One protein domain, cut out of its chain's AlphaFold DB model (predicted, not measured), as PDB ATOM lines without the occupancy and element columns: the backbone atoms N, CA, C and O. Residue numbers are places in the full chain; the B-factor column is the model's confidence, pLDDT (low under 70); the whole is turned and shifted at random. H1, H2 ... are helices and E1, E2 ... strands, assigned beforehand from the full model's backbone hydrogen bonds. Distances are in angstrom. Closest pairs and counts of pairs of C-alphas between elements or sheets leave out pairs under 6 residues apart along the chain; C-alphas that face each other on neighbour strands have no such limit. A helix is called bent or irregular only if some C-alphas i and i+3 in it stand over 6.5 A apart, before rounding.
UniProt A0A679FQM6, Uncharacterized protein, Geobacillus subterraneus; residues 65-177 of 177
ATOM      1  N   LEU A  65     -34.214  58.664  26.356       87.75
ATOM      2  CA  LEU A  65     -33.894  57.700  27.415       87.75
ATOM      3  C   LEU A  65     -35.136  56.939  27.893       87.75
ATOM      4  O   LEU A  65     -35.051  55.760  28.242       87.75
ATOM      5  N   TRP A  66     -36.290  57.606  27.927       86.12
ATOM      6  CA  TRP A  66     -37.559  56.971  28.254       86.12
ATOM      7  C   TRP A  66     -38.014  56.000  27.163       86.12
ATOM      8  O   TRP A  66     -38.363  54.864  27.471       86.12
ATOM      9  N   GLN A  67     -37.954  56.401  25.892       87.88
ATOM     10  CA  GLN A  67     -38.309  55.539  24.763       87.88
ATOM     11  C   GLN A  67     -37.439  54.281  24.704       87.88
ATOM     12  O   GLN A  67     -37.954  53.199  24.440       87.88
ATOM     13  N   GLU A  68     -36.139  54.385  24.974       87.44
ATOM     14  CA  GLU A  68     -35.248  53.221  25.046       87.44
ATOM     15  C   GLU A  68     -35.617  52.268  26.184       87.44
ATOM     16  O   GLU A  68     -35.671  51.055  25.983       87.44
ATOM     17  N   GLN A  69     -35.914  52.808  27.371       87.62
ATOM     18  CA  GLN A  69     -36.402  52.001  28.489       87.62
ATOM     19  C   GLN A  69     -37.706  51.293  28.124       87.62
ATOM     20  O   GLN A  69     -37.828  50.091  28.346       87.62
ATOM     21  N   ILE A  70     -38.653  52.012  27.524       88.50
ATOM     22  CA  ILE A  70     -39.923  51.442  27.083       88.50
ATOM     23  C   ILE A  70     -39.707  50.352  26.037       88.50
ATOM     24  O   ILE A  70     -40.271  49.278  26.191       88.50
ATOM     25  N   LYS A  71     -38.850  50.557  25.030       89.75
ATOM     26  CA  LYS A  71     -38.515  49.519  24.038       89.75
ATOM     27  C   LYS A  71     -37.994  48.245  24.704       89.75
ATOM     28  O   LYS A  71     -38.435  47.153  24.348       89.75
ATOM     29  N   PHE A  72     -37.102  48.385  25.686       92.69
ATOM     30  CA  PHE A  72     -36.597  47.250  26.455       92.69
ATOM     31  C   PHE A  72     -37.727  46.510  27.183       92.69
ATOM     32  O   PHE A  72     -37.884  45.304  27.000       92.69
ATOM     33  N   TYR A  73     -38.534  47.220  27.981       93.44
ATOM     34  CA  TYR A  73     -39.598  46.586  28.764       93.44
ATOM     35  C   TYR A  73     -40.719  46.036  27.886       93.44
ATOM     36  O   TYR A  73     -41.282  45.003  28.219       93.44
ATOM     37  N   ASN A  74     -40.996  46.658  26.743       92.12
ATOM     38  CA  ASN A  74     -41.928  46.135  25.755       92.12
ATOM     39  C   ASN A  74     -41.434  44.780  25.225       92.12
ATOM     40  O   ASN A  74     -42.144  43.784  25.303       92.12
ATOM     41  N   SER A  75     -40.172  44.702  24.789       92.06
ATOM     42  CA  SER A  75     -39.573  43.429  24.362       92.06
ATOM     43  C   SER A  75     -39.633  42.368  25.470       92.06
ATOM     44  O   SER A  75     -40.045  41.235  25.230       92.06
ATOM     45  N   PHE A  76     -39.312  42.752  26.708       94.44
ATOM     46  CA  PHE A  76     -39.340  41.855  27.863       94.44
ATOM     47  C   PHE A  76     -40.745  41.337  28.197       94.44
ATOM     48  O   PHE A  76     -40.956  40.131  28.289       94.44
ATOM     49  N   LEU A  77     -41.719  42.234  28.367       93.75
ATOM     50  CA  LEU A  77     -43.075  41.887  28.798       93.75
ATOM     51  C   LEU A  77     -43.820  41.068  27.740       93.75
ATOM     52  O   LEU A  77     -44.552  40.131  28.075       93.75
ATOM     53  N   PHE A  78     -43.610  41.388  26.461       92.50
ATOM     54  CA  PHE A  78     -44.237  40.681  25.348       92.50
ATOM     55  C   PHE A  78     -43.435  39.458  24.877       92.50
ATOM     56  O   PHE A  78     -43.998  38.592  24.203       92.50
ATOM     57  N   GLY A  79     -42.182  39.297  25.303       93.19
ATOM     58  CA  GLY A  79     -41.383  38.082  25.132       93.19
ATOM     59  C   GLY A  79     -41.777  36.944  26.087       93.19
ATOM     60  O   GLY A  79     -42.724  37.067  26.874       93.19
ATOM     61  N   PRO A  80     -41.140  35.766  25.989       95.69
ATOM     62  CA  PRO A  80     -41.152  34.794  27.074       95.69
ATOM     63  C   PRO A  80     -40.324  35.324  28.255       95.69
ATOM     64  O   PRO A  80     -39.294  35.959  28.060       95.69
ATOM     65  N   VAL A  81     -40.788  35.056  29.475       97.19
ATOM     66  CA  VAL A  81     -40.069  35.406  30.703       97.19
ATOM     67  C   VAL A  81     -39.957  34.157  31.556       97.19
ATOM     68  O   VAL A  81     -40.956  33.468  31.771       97.19
ATOM     69  N   TYR A  82     -38.751  33.875  32.024       98.06
ATOM     70  CA  TYR A  82     -38.417  32.735  32.865       98.06
ATOM     71  C   TYR A  82     -37.946  33.225  34.228       98.06
ATOM     72  O   TYR A  82     -37.282  34.254  34.328       98.06
ATOM     73  N   GLY A  83     -38.284  32.488  35.275       97.19
ATOM     74  CA  GLY A  83     -37.847  32.747  36.640       97.19
ATOM     75  C   GLY A  83     -37.626  31.449  37.398       97.19
ATOM     76  O   GLY A  83     -37.877  30.359  36.877       97.19
ATOM     77  N   TYR A  84     -37.179  31.573  38.641       97.44
ATOM     78  CA  TYR A  84     -36.951  30.429  39.514       97.44
ATOM     79  C   TYR A  84     -38.164  30.167  40.395       97.44
ATOM     80  O   TYR A  84     -38.681  31.067  41.051       97.44
ATOM     81  N   TRP A  85     -38.621  28.926  40.397       97.12
ATOM     82  CA  TRP A  85     -39.713  28.429  41.213       97.12
ATOM     83  C   TRP A  85     -39.162  27.484  42.266       97.12
ATOM     84  O   TRP A  85     -38.581  26.449  41.929       97.12
ATOM     85  N   ASN A  86     -39.374  27.832  43.528       96.25
ATOM     86  CA  ASN A  86     -38.982  27.019  44.660       96.25
ATOM     87  C   ASN A  86     -39.964  25.844  44.805       96.25
ATOM     88  O   ASN A  86     -41.165  26.034  45.012       96.25
ATOM     89  N   ILE A  87     -39.455  24.619  44.646       96.06
ATOM     90  CA  ILE A  87     -40.279  23.401  44.613       96.06
ATOM     91  C   ILE A  87     -40.791  22.990  45.997       96.06
ATOM     92  O   ILE A  87     -41.823  22.331  46.086       96.06
ATOM     93  N   GLU A  88     -40.111  23.391  47.067       95.06
ATOM     94  CA  GLU A  88     -40.510  23.059  48.438       95.06
ATOM     95  C   GLU A  88     -41.651  23.961  48.904       95.06
ATOM     96  O   GLU A  88     -42.652  23.497  49.441       95.06
ATOM     97  N   THR A  89     -41.523  25.260  48.638       94.75
ATOM     98  CA  THR A  89     -42.500  26.267  49.071       94.75
ATOM     99  C   THR A  89     -43.597  26.537  48.042       94.75
ATOM    100  O   THR A  89     -44.555  27.241  48.347       94.75
ATOM    101  N   GLN A  90     -43.485  25.972  46.834       94.38
ATOM    102  CA  GLN A  90     -44.445  26.149  45.736       94.38
ATOM    103  C   GLN A  90     -44.740  27.632  45.449       94.38
ATOM    104  O   GLN A  90     -45.891  28.043  45.291       94.38
ATOM    105  N   GLN A  91     -43.681  28.436  45.357       95.38
ATOM    106  CA  GLN A  91     -43.744  29.867  45.047       95.38
ATOM    107  C   GLN A  91     -42.546  30.303  44.194       95.38
ATOM    108  O   GLN A  91     -41.562  29.573  44.051       95.38
ATOM    109  N   TRP A  92     -42.629  31.504  43.615       96.44
ATOM    110  CA  TRP A  92     -41.472  32.128  42.971       96.44
ATOM    111  C   TRP A  92     -40.378  32.393  44.006       96.44
ATOM    112  O   TRP A  92     -40.663  32.756  45.145       96.44
ATOM    113  N   ASP A  93     -39.131  32.195  43.598       95.94
ATOM    114  CA  ASP A  93     -37.982  32.380  44.468       95.94
ATOM    115  C   ASP A  93     -37.678  33.861  44.693       95.94
ATOM    116  O   ASP A  93     -37.769  34.678  43.771       95.94
ATOM    117  N   LEU A  94     -37.284  34.185  45.922       94.62
ATOM    118  CA  LEU A  94     -36.919  35.527  46.342       94.62
ATOM    119  C   LEU A  94     -35.487  35.513  46.869       94.62
ATOM    120  O   LEU A  94     -35.206  34.938  47.918       94.62
ATOM    121  N   LEU A  95     -34.591  36.195  46.164       92.38
ATOM    122  CA  LEU A  95     -33.203  36.317  46.584       92.38
ATOM    123  C   LEU A  95     -33.046  37.451  47.584       92.38
ATOM    124  O   LEU A  95     -33.569  38.547  47.386       92.38
ATOM    125  N   LEU A  96     -32.271  37.189  48.627       91.06
ATOM    126  CA  LEU A  96     -31.861  38.186  49.602       91.06
ATOM    127  C   LEU A  96     -30.433  38.612  49.265       91.06
ATOM    128  O   LEU A  96     -29.518  37.790  49.285       91.06
ATOM    129  N   TYR A  97     -30.258  39.882  48.905       83.94
ATOM    130  CA  TYR A  97     -28.946  40.469  48.642       83.94
ATOM    131  C   TYR A  97     -28.601  41.493  49.710       83.94
ATOM    132  O   TYR A  97     -29.331  42.462  49.888       83.94
ATOM    133  N   ASP A  98     -27.443  41.342  50.339       84.00
ATOM    134  CA  ASP A  98     -26.892  42.397  51.180       84.00
ATOM    135  C   ASP A  98     -26.350  43.515  50.289       84.00
ATOM    136  O   ASP A  98     -25.440  43.307  49.480       84.00
ATOM    137  N   ASN A  99     -26.911  44.717  50.406       80.50
ATOM    138  CA  ASN A  99     -26.388  45.884  49.715       80.50
ATOM    139  C   ASN A  99     -25.190  46.444  50.505       80.50
ATOM    140  O   ASN A  99     -25.389  47.031  51.570       80.50
ATOM    141  N   PRO A 100     -23.947  46.339  49.995       75.31
ATOM    142  CA  PRO A 100     -22.761  46.736  50.753       75.31
ATOM    143  C   PRO A 100     -22.650  48.254  50.954       75.31
ATOM    144  O   PRO A 100     -21.880  48.704  51.796       75.31
ATOM    145  N   TYR A 101     -23.397  49.054  50.187       77.75
ATOM    146  CA  TYR A 101     -23.357  50.514  50.267       77.75
ATOM    147  C   TYR A 101     -24.358  51.077  51.277       77.75
ATOM    148  O   TYR A 101     -24.115  52.139  51.843       77.75
ATOM    149  N   THR A 102     -25.490  50.396  51.480       82.19
ATOM    150  CA  THR A 102     -26.553  50.843  52.397       82.19
ATOM    151  C   THR A 102     -26.674  49.976  53.647       82.19
ATOM    152  O   THR A 102     -27.325  50.392  54.601       82.19
ATOM    153  N   GLY A 103     -26.079  48.779  53.652       84.12
ATOM    154  CA  GLY A 103     -26.226  47.782  54.717       84.12
ATOM    155  C   GLY A 103     -27.617  47.143  54.785       84.12
ATOM    156  O   GLY A 103     -27.916  46.444  55.747       84.12
ATOM    157  N   GLN A 104     -28.487  47.402  53.803       88.88
ATOM    158  CA  GLN A 104     -29.850  46.877  53.773       88.88
ATOM    159  C   GLN A 104     -29.921  45.567  52.988       88.88
ATOM    160  O   GLN A 104     -29.268  45.422  51.952       88.88
ATOM    161  N   VAL A 105     -30.762  44.648  53.460       90.88
ATOM    162  CA  VAL A 105     -31.121  43.433  52.726       90.88
ATOM    163  C   VAL A 105     -32.158  43.790  51.669       90.88
ATOM    164  O   VAL A 105     -33.207  44.348  51.982       90.88
ATOM    165  N   GLU A 106     -31.872  43.449  50.422       92.88
ATOM    166  CA  GLU A 106     -32.746  43.677  49.280       92.88
ATOM    167  C   GLU A 106     -33.433  42.379  48.860       92.88
ATOM    168  O   GLU A 106     -32.780  41.406  48.472       92.88
ATOM    169  N   ARG A 107     -34.764  42.394  48.849       95.19
ATOM    170  CA  ARG A 107     -35.607  41.289  48.390       95.19
ATOM    171  C   ARG A 107     -35.773  41.376  46.877       95.19
ATOM    172  O   ARG A 107     -36.480  42.247  46.369       95.19
ATOM    173  N   THR A 108     -35.111  40.495  46.137       95.38
ATOM    174  CA  THR A 108     -34.990  40.589  44.678       95.38
ATOM    175  C   THR A 108     -35.537  39.357  43.969       95.38
ATOM    176  O   THR A 108     -35.091  38.239  44.209       95.38
ATOM    177  N   ILE A 109     -36.445  39.575  43.020       96.56
ATOM    178  CA  ILE A 109     -36.842  38.559  42.038       96.56
ATOM    179  C   ILE A 109     -35.878  38.606  40.854       96.56
ATOM    180  O   ILE A 109     -35.517  39.692  40.397       96.56
ATOM    181  N   VAL A 110     -35.480  37.448  40.323       95.88
ATOM    182  CA  VAL A 110     -34.621  37.365  39.132       95.88
ATOM    183  C   VAL A 110     -35.359  36.686  37.988       95.88
ATOM    184  O   VAL A 110     -35.866  35.574  38.143       95.88
ATOM    185  N   TRP A 111     -35.388  37.354  36.838       97.56
ATOM    186  CA  TRP A 111     -36.038  36.887  35.619       97.56
ATOM    187  C   TRP A 111     -35.131  36.991  34.399       97.56
ATOM    188  O   TRP A 111     -34.220  37.816  34.359       97.56
ATOM    189  N   PHE A 112     -35.433  36.181  33.388       97.62
ATOM    190  CA  PHE A 112     -34.666  36.075  32.151       97.62
ATOM    191  C   PHE A 112     -35.580  36.044  30.926       97.62
ATOM    192  O   PHE A 112     -36.660  35.451  30.975       97.62
ATOM    193  N   GLN A 113     -35.144  36.641  29.816       95.81
ATOM    194  CA  GLN A 113     -35.821  36.515  28.518       95.81
ATOM    195  C   GLN A 113     -35.574  35.156  27.854       95.81
ATOM    196  O   GLN A 113     -36.407  34.683  27.081       95.81
ATOM    197  N   GLN A 114     -34.445  34.513  28.158       96.44
ATOM    198  CA  GLN A 114     -34.085  33.205  27.620       96.44
ATOM    199  C   GLN A 114     -33.939  32.182  28.742       96.44
ATOM    200  O   GLN A 114     -33.330  32.445  29.779       96.44
ATOM    201  N   GLU A 115     -34.468  30.984  28.516       97.25
ATOM    202  CA  GLU A 115     -34.362  29.880  29.471       97.25
ATOM    203  C   GLU A 115     -32.901  29.467  29.699       97.25
ATOM    204  O   GLU A 115     -32.494  29.227  30.834       97.25
ATOM    205  N   GLN A 116     -32.085  29.486  28.641       97.06
ATOM    206  CA  GLN A 116     -30.662  29.155  28.710       97.06
ATOM    207  C   GLN A 116     -29.875  30.098  29.633       97.06
ATOM    208  O   GLN A 116     -28.956  29.660  30.331       97.06
ATOM    209  N   ASP A 117     -30.247  31.379  29.680       96.56
ATOM    210  CA  ASP A 117     -29.619  32.352  30.576       96.56
ATOM    211  C   ASP A 117     -29.989  32.056  32.035       96.56
ATOM    212  O   ASP A 117     -29.119  32.064  32.910       96.56
ATOM    213  N   ALA A 118     -31.251  31.687  32.292       96.69
ATOM    214  CA  ALA A 118     -31.692  31.236  33.610       96.69
ATOM    215  C   ALA A 118     -30.961  29.956  34.050       96.69
ATOM    216  O   ALA A 118     -30.529  29.863  35.200       96.69
ATOM    217  N   MET A 119     -30.771  28.993  33.140       96.75
ATOM    218  CA  MET A 119     -30.009  27.762  33.396       96.75
ATOM    219  C   MET A 119     -28.553  28.058  33.738       96.75
ATOM    220  O   MET A 119     -28.019  27.519  34.703       96.75
ATOM    221  N   SER A 120     -27.922  28.949  32.979       96.12
ATOM    222  CA  SER A 120     -26.515  29.307  33.170       96.12
ATOM    223  C   SER A 120     -26.285  30.105  34.460       96.12
ATOM    224  O   SER A 120     -25.196  30.064  35.037       96.12
ATOM    225  N   PHE A 121     -27.299  30.839  34.926       94.75
ATOM    226  CA  PHE A 121     -27.232  31.621  36.158       94.75
ATOM    227  C   PHE A 121     -27.586  30.809  37.414       94.75
ATOM    228  O   PHE A 121     -27.043  31.095  38.480       94.75
ATOM    229  N   LEU A 122     -28.425  29.772  37.298       94.75
ATOM    230  CA  LEU A 122     -28.933  28.974  38.421       94.75
ATOM    231  C   LEU A 122     -27.842  28.449  39.382       94.75
ATOM    232  O   LEU A 122     -28.017  28.616  40.588       94.75
ATOM    233  N   PRO A 123     -26.692  27.906  38.923       94.56
ATOM    234  CA  PRO A 123     -25.641  27.412  39.821       94.56
ATOM    235  C   PRO A 123     -25.014  28.481  40.726       94.56
ATOM    236  O   PRO A 123     -24.282  28.149  41.651       94.56
ATOM    237  N   ARG A 124     -25.260  29.769  40.453       91.00
ATOM    238  CA  ARG A 124     -24.768  30.895  41.262       91.00
ATOM    239  C   ARG A 124     -25.662  31.192  42.466       91.00
ATOM    240  O   ARG A 124     -25.335  32.087  43.243       91.00
ATOM    241  N   LEU A 125     -26.797  30.504  42.593       90.12
ATOM    242  CA  LEU A 125     -27.752  30.697  43.678       90.12
ATOM    243  C   LEU A 125     -27.458  29.751  44.851       90.12
ATOM    244  O   LEU A 125     -27.145  28.582  44.620       90.12
ATOM    245  N   PRO A 126     -27.589  30.221  46.105       86.38
ATOM    246  CA  PRO A 126     -27.195  29.449  47.285       86.38
ATOM    247  C   PRO A 126     -28.036  28.180  47.505       86.38
ATOM    248  O   PRO A 126     -27.542  27.212  48.072       86.38
ATOM    249  N   HIS A 127     -29.277  28.153  47.021       90.38
ATOM    250  CA  HIS A 127     -30.221  27.038  47.165       90.38
ATOM    251  C   HIS A 127     -30.683  26.495  45.806       90.38
ATOM    252  O   HIS A 127     -31.834  26.109  45.630       90.38
ATOM    253  N   ALA A 128     -29.780  26.447  44.822       92.94
ATOM    254  CA  ALA A 128     -30.095  26.036  43.450       92.94
ATOM    255  C   ALA A 128     -30.770  24.651  43.329       92.94
ATOM    256  O   ALA A 128     -31.556  24.440  42.410       92.94
ATOM    257  N   SER A 129     -30.496  23.717  44.248       94.19
ATOM    258  CA  SER A 129     -31.026  22.342  44.213       94.19
ATOM    259  C   SER A 129     -32.543  22.248  44.386       94.19
ATOM    260  O   SER A 129     -33.143  21.278  43.932       94.19
ATOM    261  N   ILE A 130     -33.165  23.242  45.024       95.81
ATOM    262  CA  ILE A 130     -34.616  23.289  45.268       95.81
ATOM    263  C   ILE A 130     -35.340  24.224  44.289       95.81
ATOM    264  O   ILE A 130     -36.526  24.522  44.451       95.81
ATOM    265  N   LEU A 131     -34.635  24.720  43.270       96.94
ATOM    266  CA  LEU A 131     -35.179  25.646  42.287       96.94
ATOM    267  C   LEU A 131     -35.410  24.938  40.953       96.94
ATOM    268  O   LEU A 131     -34.555  24.230  40.428       96.94
ATOM    269  N   SER A 132     -36.578  25.188  40.372       96.88
ATOM    270  CA  SER A 132     -36.914  24.815  38.999       96.88
ATOM    271  C   SER A 132     -37.061  26.069  38.149       96.88
ATOM    272  O   SER A 132     -37.572  27.084  38.619       96.88
ATOM    273  N   ILE A 133     -36.631  26.023  36.893       97.81
ATOM    274  CA  ILE A 133     -36.850  27.138  35.970       97.81
ATOM    275  C   ILE A 133     -38.266  27.014  35.419       97.81
ATOM    276  O   ILE A 133     -38.670  25.955  34.940       97.81
ATOM    277  N   ARG A 134     -39.047  28.091  35.518       97.38
ATOM    278  CA  ARG A 134     -40.420  28.134  35.012       97.38
ATOM    279  C   ARG A 134     -40.666  29.390  34.208       97.38
ATOM    280  O   ARG A 134     -40.234  30.483  34.568       97.38
ATOM    281  N   ARG A 135     -41.444  29.232  33.141       97.31
ATOM    282  CA  ARG A 135     -41.972  30.351  32.369       97.31
ATOM    283  C   ARG A 135     -43.116  31.024  33.128       97.31
ATOM    284  O   ARG A 135     -44.038  30.352  33.587       97.31
ATOM    285  N   LEU A 136     -43.086  32.349  33.211       95.94
ATOM    286  CA  LEU A 136     -44.165  33.137  33.792       95.94
ATOM    287  C   LEU A 136     -45.403  33.109  32.894       95.94
ATOM    288  O   LEU A 136     -45.326  33.140  31.662       95.94
ATOM    289  N   SER A 137     -46.573  33.082  33.529       93.81
ATOM    290  CA  SER A 137     -47.838  33.109  32.808       93.81
ATOM    291  C   SER A 137     -48.164  34.525  32.355       93.81
ATOM    292  O   SER A 137     -48.145  35.456  33.153       93.81
ATOM    293  N   LYS A 138     -48.578  34.687  31.097       91.94
ATOM    294  CA  LYS A 138     -49.086  35.968  30.582       91.94
ATOM    295  C   LYS A 138     -50.550  36.241  30.941       91.94
ATOM    296  O   LYS A 138     -51.052  37.316  30.629       91.94
ATOM    297  N   LYS A 139     -51.248  35.297  31.589       91.12
ATOM    298  CA  LYS A 139     -52.679  35.432  31.934       91.12
ATOM    299  C   LYS A 139     -52.960  36.576  32.914       91.12
ATOM    300  O   LYS A 139     -54.061  37.105  32.926       91.12
ATOM    301  N   ARG A 140     -51.976  36.936  33.738       92.25
ATOM    302  CA  ARG A 140     -52.016  38.061  34.683       92.25
ATOM    303  C   ARG A 140     -50.757  38.900  34.508       92.25
ATOM    304  O   ARG A 140     -49.839  38.469  33.803       92.25
ATOM    305  N   LEU A 141     -50.716  40.081  35.117       94.50
ATOM    306  CA  LEU A 141     -49.486  40.866  35.189       94.50
ATOM    307  C   LEU A 141     -48.420  40.054  35.940       94.50
ATOM    308  O   LEU A 141     -48.736  39.271  36.842       94.50
ATOM    309  N   TYR A 142     -47.163  40.174  35.536       96.12
ATOM    310  CA  TYR A 142     -46.043  39.542  36.217       96.12
ATOM    311  C   TYR A 142     -45.872  40.130  37.615       96.12
ATOM    312  O   TYR A 142     -45.661  39.364  38.552       96.12
ATOM    313  N   ALA A 143     -46.056  41.445  37.785       96.12
ATOM    314  CA  ALA A 143     -46.024  42.092  39.096       96.12
ATOM    315  C   ALA A 143     -47.026  41.457  40.081       96.12
ATOM    316  O   ALA A 143     -46.655  41.114  41.203       96.12
ATOM    317  N   ASP A 144     -48.260  41.190  39.643       94.94
ATOM    318  CA  ASP A 144     -49.302  40.596  40.494       94.94
ATOM    319  C   ASP A 144     -48.972  39.153  40.915       94.94
ATOM    320  O   ASP A 144     -49.386  38.696  41.978       94.94
ATOM    321  N   GLN A 145     -48.207  38.416  40.100       94.62
ATOM    322  CA  GLN A 145     -47.810  37.033  40.401       94.62
ATOM    323  C   GLN A 145     -46.782  36.933  41.533       94.62
ATOM    324  O   GLN A 145     -46.677  35.877  42.153       94.62
ATOM    325  N   ILE A 146     -46.035  38.007  41.793       95.38
ATOM    326  CA  ILE A 146     -44.993  38.072  42.829       95.38
ATOM    327  C   ILE A 146     -45.334  39.047  43.959       95.38
ATOM    328  O   ILE A 146     -44.589  39.122  44.930       95.38
ATOM    329  N   GLN A 147     -46.460  39.765  43.879       95.44
ATOM    330  CA  GLN A 147     -46.897  40.709  44.910       95.44
ATOM    331  C   GLN A 147     -46.898  40.117  46.334       95.44
ATOM    332  O   GLN A 147     -46.412  40.805  47.235       95.44
ATOM    333  N   PRO A 148     -47.376  38.875  46.581       95.19
ATOM    334  CA  PRO A 148     -47.374  38.299  47.930       95.19
ATOM    335  C   PRO A 148     -45.972  38.144  48.530       95.19
ATOM    336  O   PRO A 148     -45.817  38.147  49.746       95.19
ATOM    337  N   LEU A 149     -44.944  38.053  47.681       95.12
ATOM    338  CA  LEU A 149     -43.548  37.948  48.097       95.12
ATOM    339  C   LEU A 149     -42.950  39.291  48.513       95.12
ATOM    340  O   LEU A 149     -41.797  39.305  48.930       95.12
ATOM    341  N   ALA A 150     -43.693  40.396  48.374       95.56
ATOM    342  CA  ALA A 150     -43.276  41.762  48.683       95.56
ATOM    343  C   ALA A 150     -41.813  42.070  48.283       95.56
ATOM    344  O   ALA A 150     -41.000  42.396  49.152       95.56
ATOM    345  N   PRO A 151     -41.444  41.911  46.997       96.62
ATOM    346  CA  PRO A 151     -40.086  42.172  46.553       96.62
ATOM    347  C   PRO A 151     -39.814  43.676  46.474       96.62
ATOM    348  O   PRO A 151     -40.667  44.456  46.051       96.62
ATOM    349  N   ASP A 152     -38.588  44.068  46.798       96.06
ATOM    350  CA  ASP A 152     -38.110  45.441  46.635       96.06
ATOM    351  C   ASP A 152     -37.725  45.701  45.174       96.06
ATOM    352  O   ASP A 152     -37.985  46.769  44.608       96.06
ATOM    353  N   TYR A 153     -37.122  44.691  44.535       96.25
ATOM    354  CA  TYR A 153     -36.539  44.804  43.205       96.25
ATOM    355  C   TYR A 153     -36.829  43.599  42.315       96.25
ATOM    356  O   TYR A 153     -37.037  42.472  42.762       96.25
ATOM    357  N   ILE A 154     -36.755  43.853  41.013       96.81
ATOM    358  CA  ILE A 154     -36.704  42.844  39.965       96.81
ATOM    359  C   ILE A 154     -35.392  43.038  39.212       96.81
ATOM    360  O   ILE A 154     -35.027  44.159  38.841       96.81
ATOM    361  N   ARG A 155     -34.677  41.941  38.989       95.38
ATOM    362  CA  ARG A 155     -33.464  41.885  38.182       95.38
ATOM    363  C   ARG A 155     -33.745  41.082  36.918       95.38
ATOM    364  O   ARG A 155     -34.132  39.924  36.996       95.38
ATOM    365  N   ILE A 156     -33.532  41.705  35.770       96.06
ATOM    366  CA  ILE A 156     -33.767  41.126  34.449       96.06
ATOM    367  C   ILE A 156     -32.418  40.793  33.805       96.06
ATOM    368  O   ILE A 156     -31.505  41.627  33.801       96.06
ATOM    369  N   ASP A 157     -32.299  39.566  33.302       93.44
ATOM    370  CA  ASP A 157     -31.130  39.004  32.616       93.44
ATOM    371  C   ASP A 157     -29.832  39.132  33.438       93.44
ATOM    372  O   ASP A 157     -28.743  39.367  32.920       93.44
ATOM    373  N   GLY A 158     -29.953  39.070  34.770       85.06
ATOM    374  CA  GLY A 158     -28.837  39.220  35.713       85.06
ATOM    375  C   GLY A 158     -28.215  40.625  35.796       85.06
ATOM    376  O   GLY A 158     -27.387  40.864  36.679       85.06
ATOM    377  N   GLN A 159     -28.627  41.566  34.942       86.38
ATOM    378  CA  GLN A 159     -27.971  42.869  34.785       86.38
ATOM    379  C   GLN A 159     -28.870  44.043  35.170       86.38
ATOM    380  O   GLN A 159     -28.478  44.896  35.968       86.38
ATOM    381  N   ARG A 160     -30.077  44.121  34.604       91.44
ATOM    382  CA  ARG A 160     -30.929  45.304  34.749       91.44
ATOM    383  C   ARG A 160     -31.772  45.194  36.010       91.44
ATOM    384  O   ARG A 160     -32.637  44.332  36.098       91.44
ATOM    385  N   LYS A 161     -31.551  46.093  36.965       93.00
ATOM    386  CA  LYS A 161     -32.312  46.178  38.218       93.00
ATOM    387  C   LYS A 161     -33.340  47.308  38.151       93.00
ATOM    388  O   LYS A 161     -33.021  48.413  37.716       93.00
ATOM    389  N   ILE A 162     -34.560  47.038  38.602       94.56
ATOM    390  CA  ILE A 162     -35.665  47.998  38.695       94.56
ATOM    391  C   ILE A 162     -36.422  47.767  40.005       94.56
ATOM    392  O   ILE A 162     -36.570  46.630  40.442       94.56
ATOM    393  N   THR A 163     -36.885  48.833  40.660       95.81
ATOM    394  CA  THR A 163     -37.762  48.713  41.839       95.81
ATOM    395  C   THR A 163     -39.082  48.055  41.448       95.81
ATOM    396  O   THR A 163     -39.627  48.397  40.394       95.81
ATOM    397  N   TYR A 164     -39.643  47.211  42.310       96.81
ATOM    398  CA  TYR A 164     -40.928  46.548  42.069       96.81
ATOM    399  C   TYR A 164     -42.041  47.535  41.674       96.81
ATOM    400  O   TYR A 164     -42.697  47.347  40.651       96.81
ATOM    401  N   GLN A 165     -42.178  48.644  42.412       96.69
ATOM    402  CA  GLN A 165     -43.180  49.679  42.135       96.69
ATOM    403  C   GLN A 165     -43.047  50.248  40.715       96.69
ATOM    404  O   GLN A 165     -44.017  50.289  39.960       96.69
ATOM    405  N   ARG A 166     -41.826  50.618  40.307       95.25
ATOM    406  CA  ARG A 166     -41.586  51.149  38.961       95.25
ATOM    407  C   ARG A 166     -41.844  50.119  37.864       95.25
ATOM    408  O   ARG A 166     -42.344  50.482  36.804       95.25
ATOM    409  N   PHE A 167     -41.495  48.854  38.090       96.00
ATOM    410  CA  PHE A 167     -41.789  47.796  37.125       96.00
ATOM    411  C   PHE A 167     -43.298  47.622  36.949       96.00
ATOM    412  O   PHE A 167     -43.770  47.576  35.818       96.00
ATOM    413  N   ARG A 168     -44.055  47.609  38.053       96.12
ATOM    414  CA  ARG A 168     -45.519  47.527  38.039       96.12
ATOM    415  C   ARG A 168     -46.150  48.669  37.239       96.12
ATOM    416  O   ARG A 168     -47.014  48.409  36.411       96.12
ATOM    417  N   GLU A 169     -45.695  49.906  37.440       94.50
ATOM    418  CA  GLU A 169     -46.159  51.071  36.667       94.50
ATOM    419  C   GLU A 169     -45.918  50.901  35.161       94.50
ATOM    420  O   GLU A 169     -46.798  51.178  34.349       94.50
ATOM    421  N   ILE A 170     -44.725  50.432  34.782       93.50
ATOM    422  CA  ILE A 170     -44.365  50.202  33.378       93.50
ATOM    423  C   ILE A 170     -45.200  49.067  32.783       93.50
ATOM    424  O   ILE A 170     -45.689  49.189  31.663       93.50
ATOM    425  N   GLU A 171     -45.380  47.972  33.520       94.94
ATOM    426  CA  GLU A 171     -46.182  46.843  33.064       94.94
ATOM    427  C   GLU A 171     -47.650  47.235  32.864       94.94
ATOM    428  O   GLU A 171     -48.238  46.893  31.840       94.94
ATOM    429  N   GLN A 172     -48.225  48.006  33.791       94.00
ATOM    430  CA  GLN A 172     -49.581  48.542  33.657       94.00
ATOM    431  C   GLN A 172     -49.707  49.455  32.436       94.00
ATOM    432  O   GLN A 172     -50.627  49.277  31.642       94.00
ATOM    433  N   LEU A 173     -48.760  50.379  32.243       92.00
ATOM    434  CA  LEU A 173     -48.748  51.288  31.097       92.00
ATOM    435  C   LEU A 173     -48.724  50.539  29.755       92.00
ATOM    436  O   LEU A 173     -49.375  50.964  28.805       92.00
ATOM    437  N   LEU A 174     -47.950  49.455  29.673       90.94
ATOM    438  CA  LEU A 174     -47.720  48.720  28.429       90.94
ATOM    439  C   LEU A 174     -48.775  47.649  28.134       90.94
ATOM    440  O   LEU A 174     -48.942  47.287  26.976       90.94
ATOM    441  N   ARG A 175     -49.476  47.129  29.150       83.62
ATOM    442  CA  ARG A 175     -50.507  46.087  28.981       83.62
ATOM    443  C   ARG A 175     -51.947  46.609  28.984       83.62
ATOM    444  O   ARG A 175     -52.858  45.815  28.775       83.62
ATOM    445  N   GLN A 176     -52.154  47.901  29.249       70.81
ATOM    446  CA  GLN A 176     -53.449  48.585  29.106       70.81
ATOM    447  C   GLN A 176     -53.669  49.188  27.704       70.81
ATOM    448  O   GLN A 176     -54.707  49.805  27.474       70.81
ATOM    449  N   GLN A 177     -52.704  49.025  26.790       54.91
ATOM    450  CA  GLN A 177     -52.829  49.328  25.357       54.91
ATOM    451  C   GLN A 177     -53.257  48.076  24.593       54.91
ATOM    452  O   GLN A 177     -54.011  48.237  23.611       54.91
TER     453      GLN A 177
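What this domain is: This is residues 65 to 177 of the 177 residues of an uncharacterized protein of Geobacillus subterraneus (UniProt A0A679FQM6). What would one see first? A strongly twisted, branched sheet of six strands runs through the domain with its longest strand, E3, in the middle; H2 covers one face at E1 and E4, and H4 stands up from the opposite face over E6. H3 packs beside H4, H1 crosses the later part of H4, and residues 99 to 103, in the link of the E2 and E3 hairpin, stick out. What is it made of? The printed part has 113 residues with four named helices and six named strands, which follow each other along the chain as H1, then E1, E2 and E3, then H2, E4, H3, E5, E6 and H4, and its class is mixed, helices and strands; of the neighbour pairs, E3 and E5 are parallel, while E1 and E3, E1 and E4, E2 and E3, and E5 and E6 are antiparallel. How large is it? It is compact, with a radius of gyration of the C-alphas of 13.8 A and spans of 39 by 33 by 26 A.

How they stand to each other: What does the first helix meet? H1, residues 65 to 78, touches residues 170 to 174 alone of H4, residues 164 to 175, about perpendicular at 76 degrees; their closest C-alphas, of Asn 74 and Leu 174, are 6.9 A apart. How do the strands pair? E3, residues 105 to 112, has on one side E1, residues 82 to 86, and E2, residues 95 to 98, and on the other side E5, residues 153 to 156. E3 is antiparallel to E1, with N 82 and O 112 at 2.8 A, and to E2, its hairpin partner, with N 95 and O 108 at 2.9 A, but parallel to E5, with N 109 and O 153 at 3.0 A. The edge strand E4, residues 131 to 135, is antiparallel to E1, with N 83 and O 134 at 2.9 A, and the edge strand E6, residues 160 to 163, forms an antiparallel hairpin with E5, with N 154 and O 162 at 2.8 A. Which helices are on the sheet? H2, residues 115 to 124, lies over E1 at a height over the sheet of 8.1 A, slantwise to the strands at 39 degrees to E1 on the local plane; the closest C-alphas of E1 and H2, of Tyr 82 and Glu 115, are 6.0 A apart. H4 is on the opposite face over E6 at a height of 11.5 A, and it stands up from the sheet at 43 degrees. H3, residues 142 to 149, only grazes the sheet with residues 143 to 149, and touches H4 at a shallow tilt of 27 degrees, opposite ways, the closest C-alphas being those of Ala 143 and Arg 168, 5.6 A apart. How do the helix backbones read? Every O i to N i+4 pair is within hydrogen-bond range in H1 and H4, against 4 of 6 in H2 and 1 of 4 in H3, where 3 of 5 O i to N i+3 pairs are.

Where its parts are: Where does the printed part start? H1 runs 20.0 A from C-alpha 65 at (-33.894, 57.700, 27.415) to C-alpha 78. E1, 82 to 86, is 13.1 A long, E2, 95 to 98, 9.9 A, and E3 22.1 A from 105 to C-alpha 112 at (-34.666, 36.075, 32.151). What follows? H2, 115 to 124, spans 15.2 A and is only just irregular, with C-alphas 120 and 123 7.0 A apart; E4, 131 to 135, spans 12.9 A. H3, 142 to 149, spans 12.2 A and is irregular, with C-alphas 145 and 148 7.6 A apart. E5, 153 to 156, spans 9.9 A, E6, 160 to 163, 10.4 A, and H4 16.2 A from 164 to C-alpha 175 at (-50.507, 46.087, 28.981).

The domain as a whole: How far does it reach? The two C-alphas farthest apart, of Leu 65 and Glu 88, are 41.1 A apart. Is it continuous? The printed part has no cut, and no link is long. Where is confidence low? The mean pLDDT of the printed part is 92.7, and one residue, 177, the chain's last, is under 70.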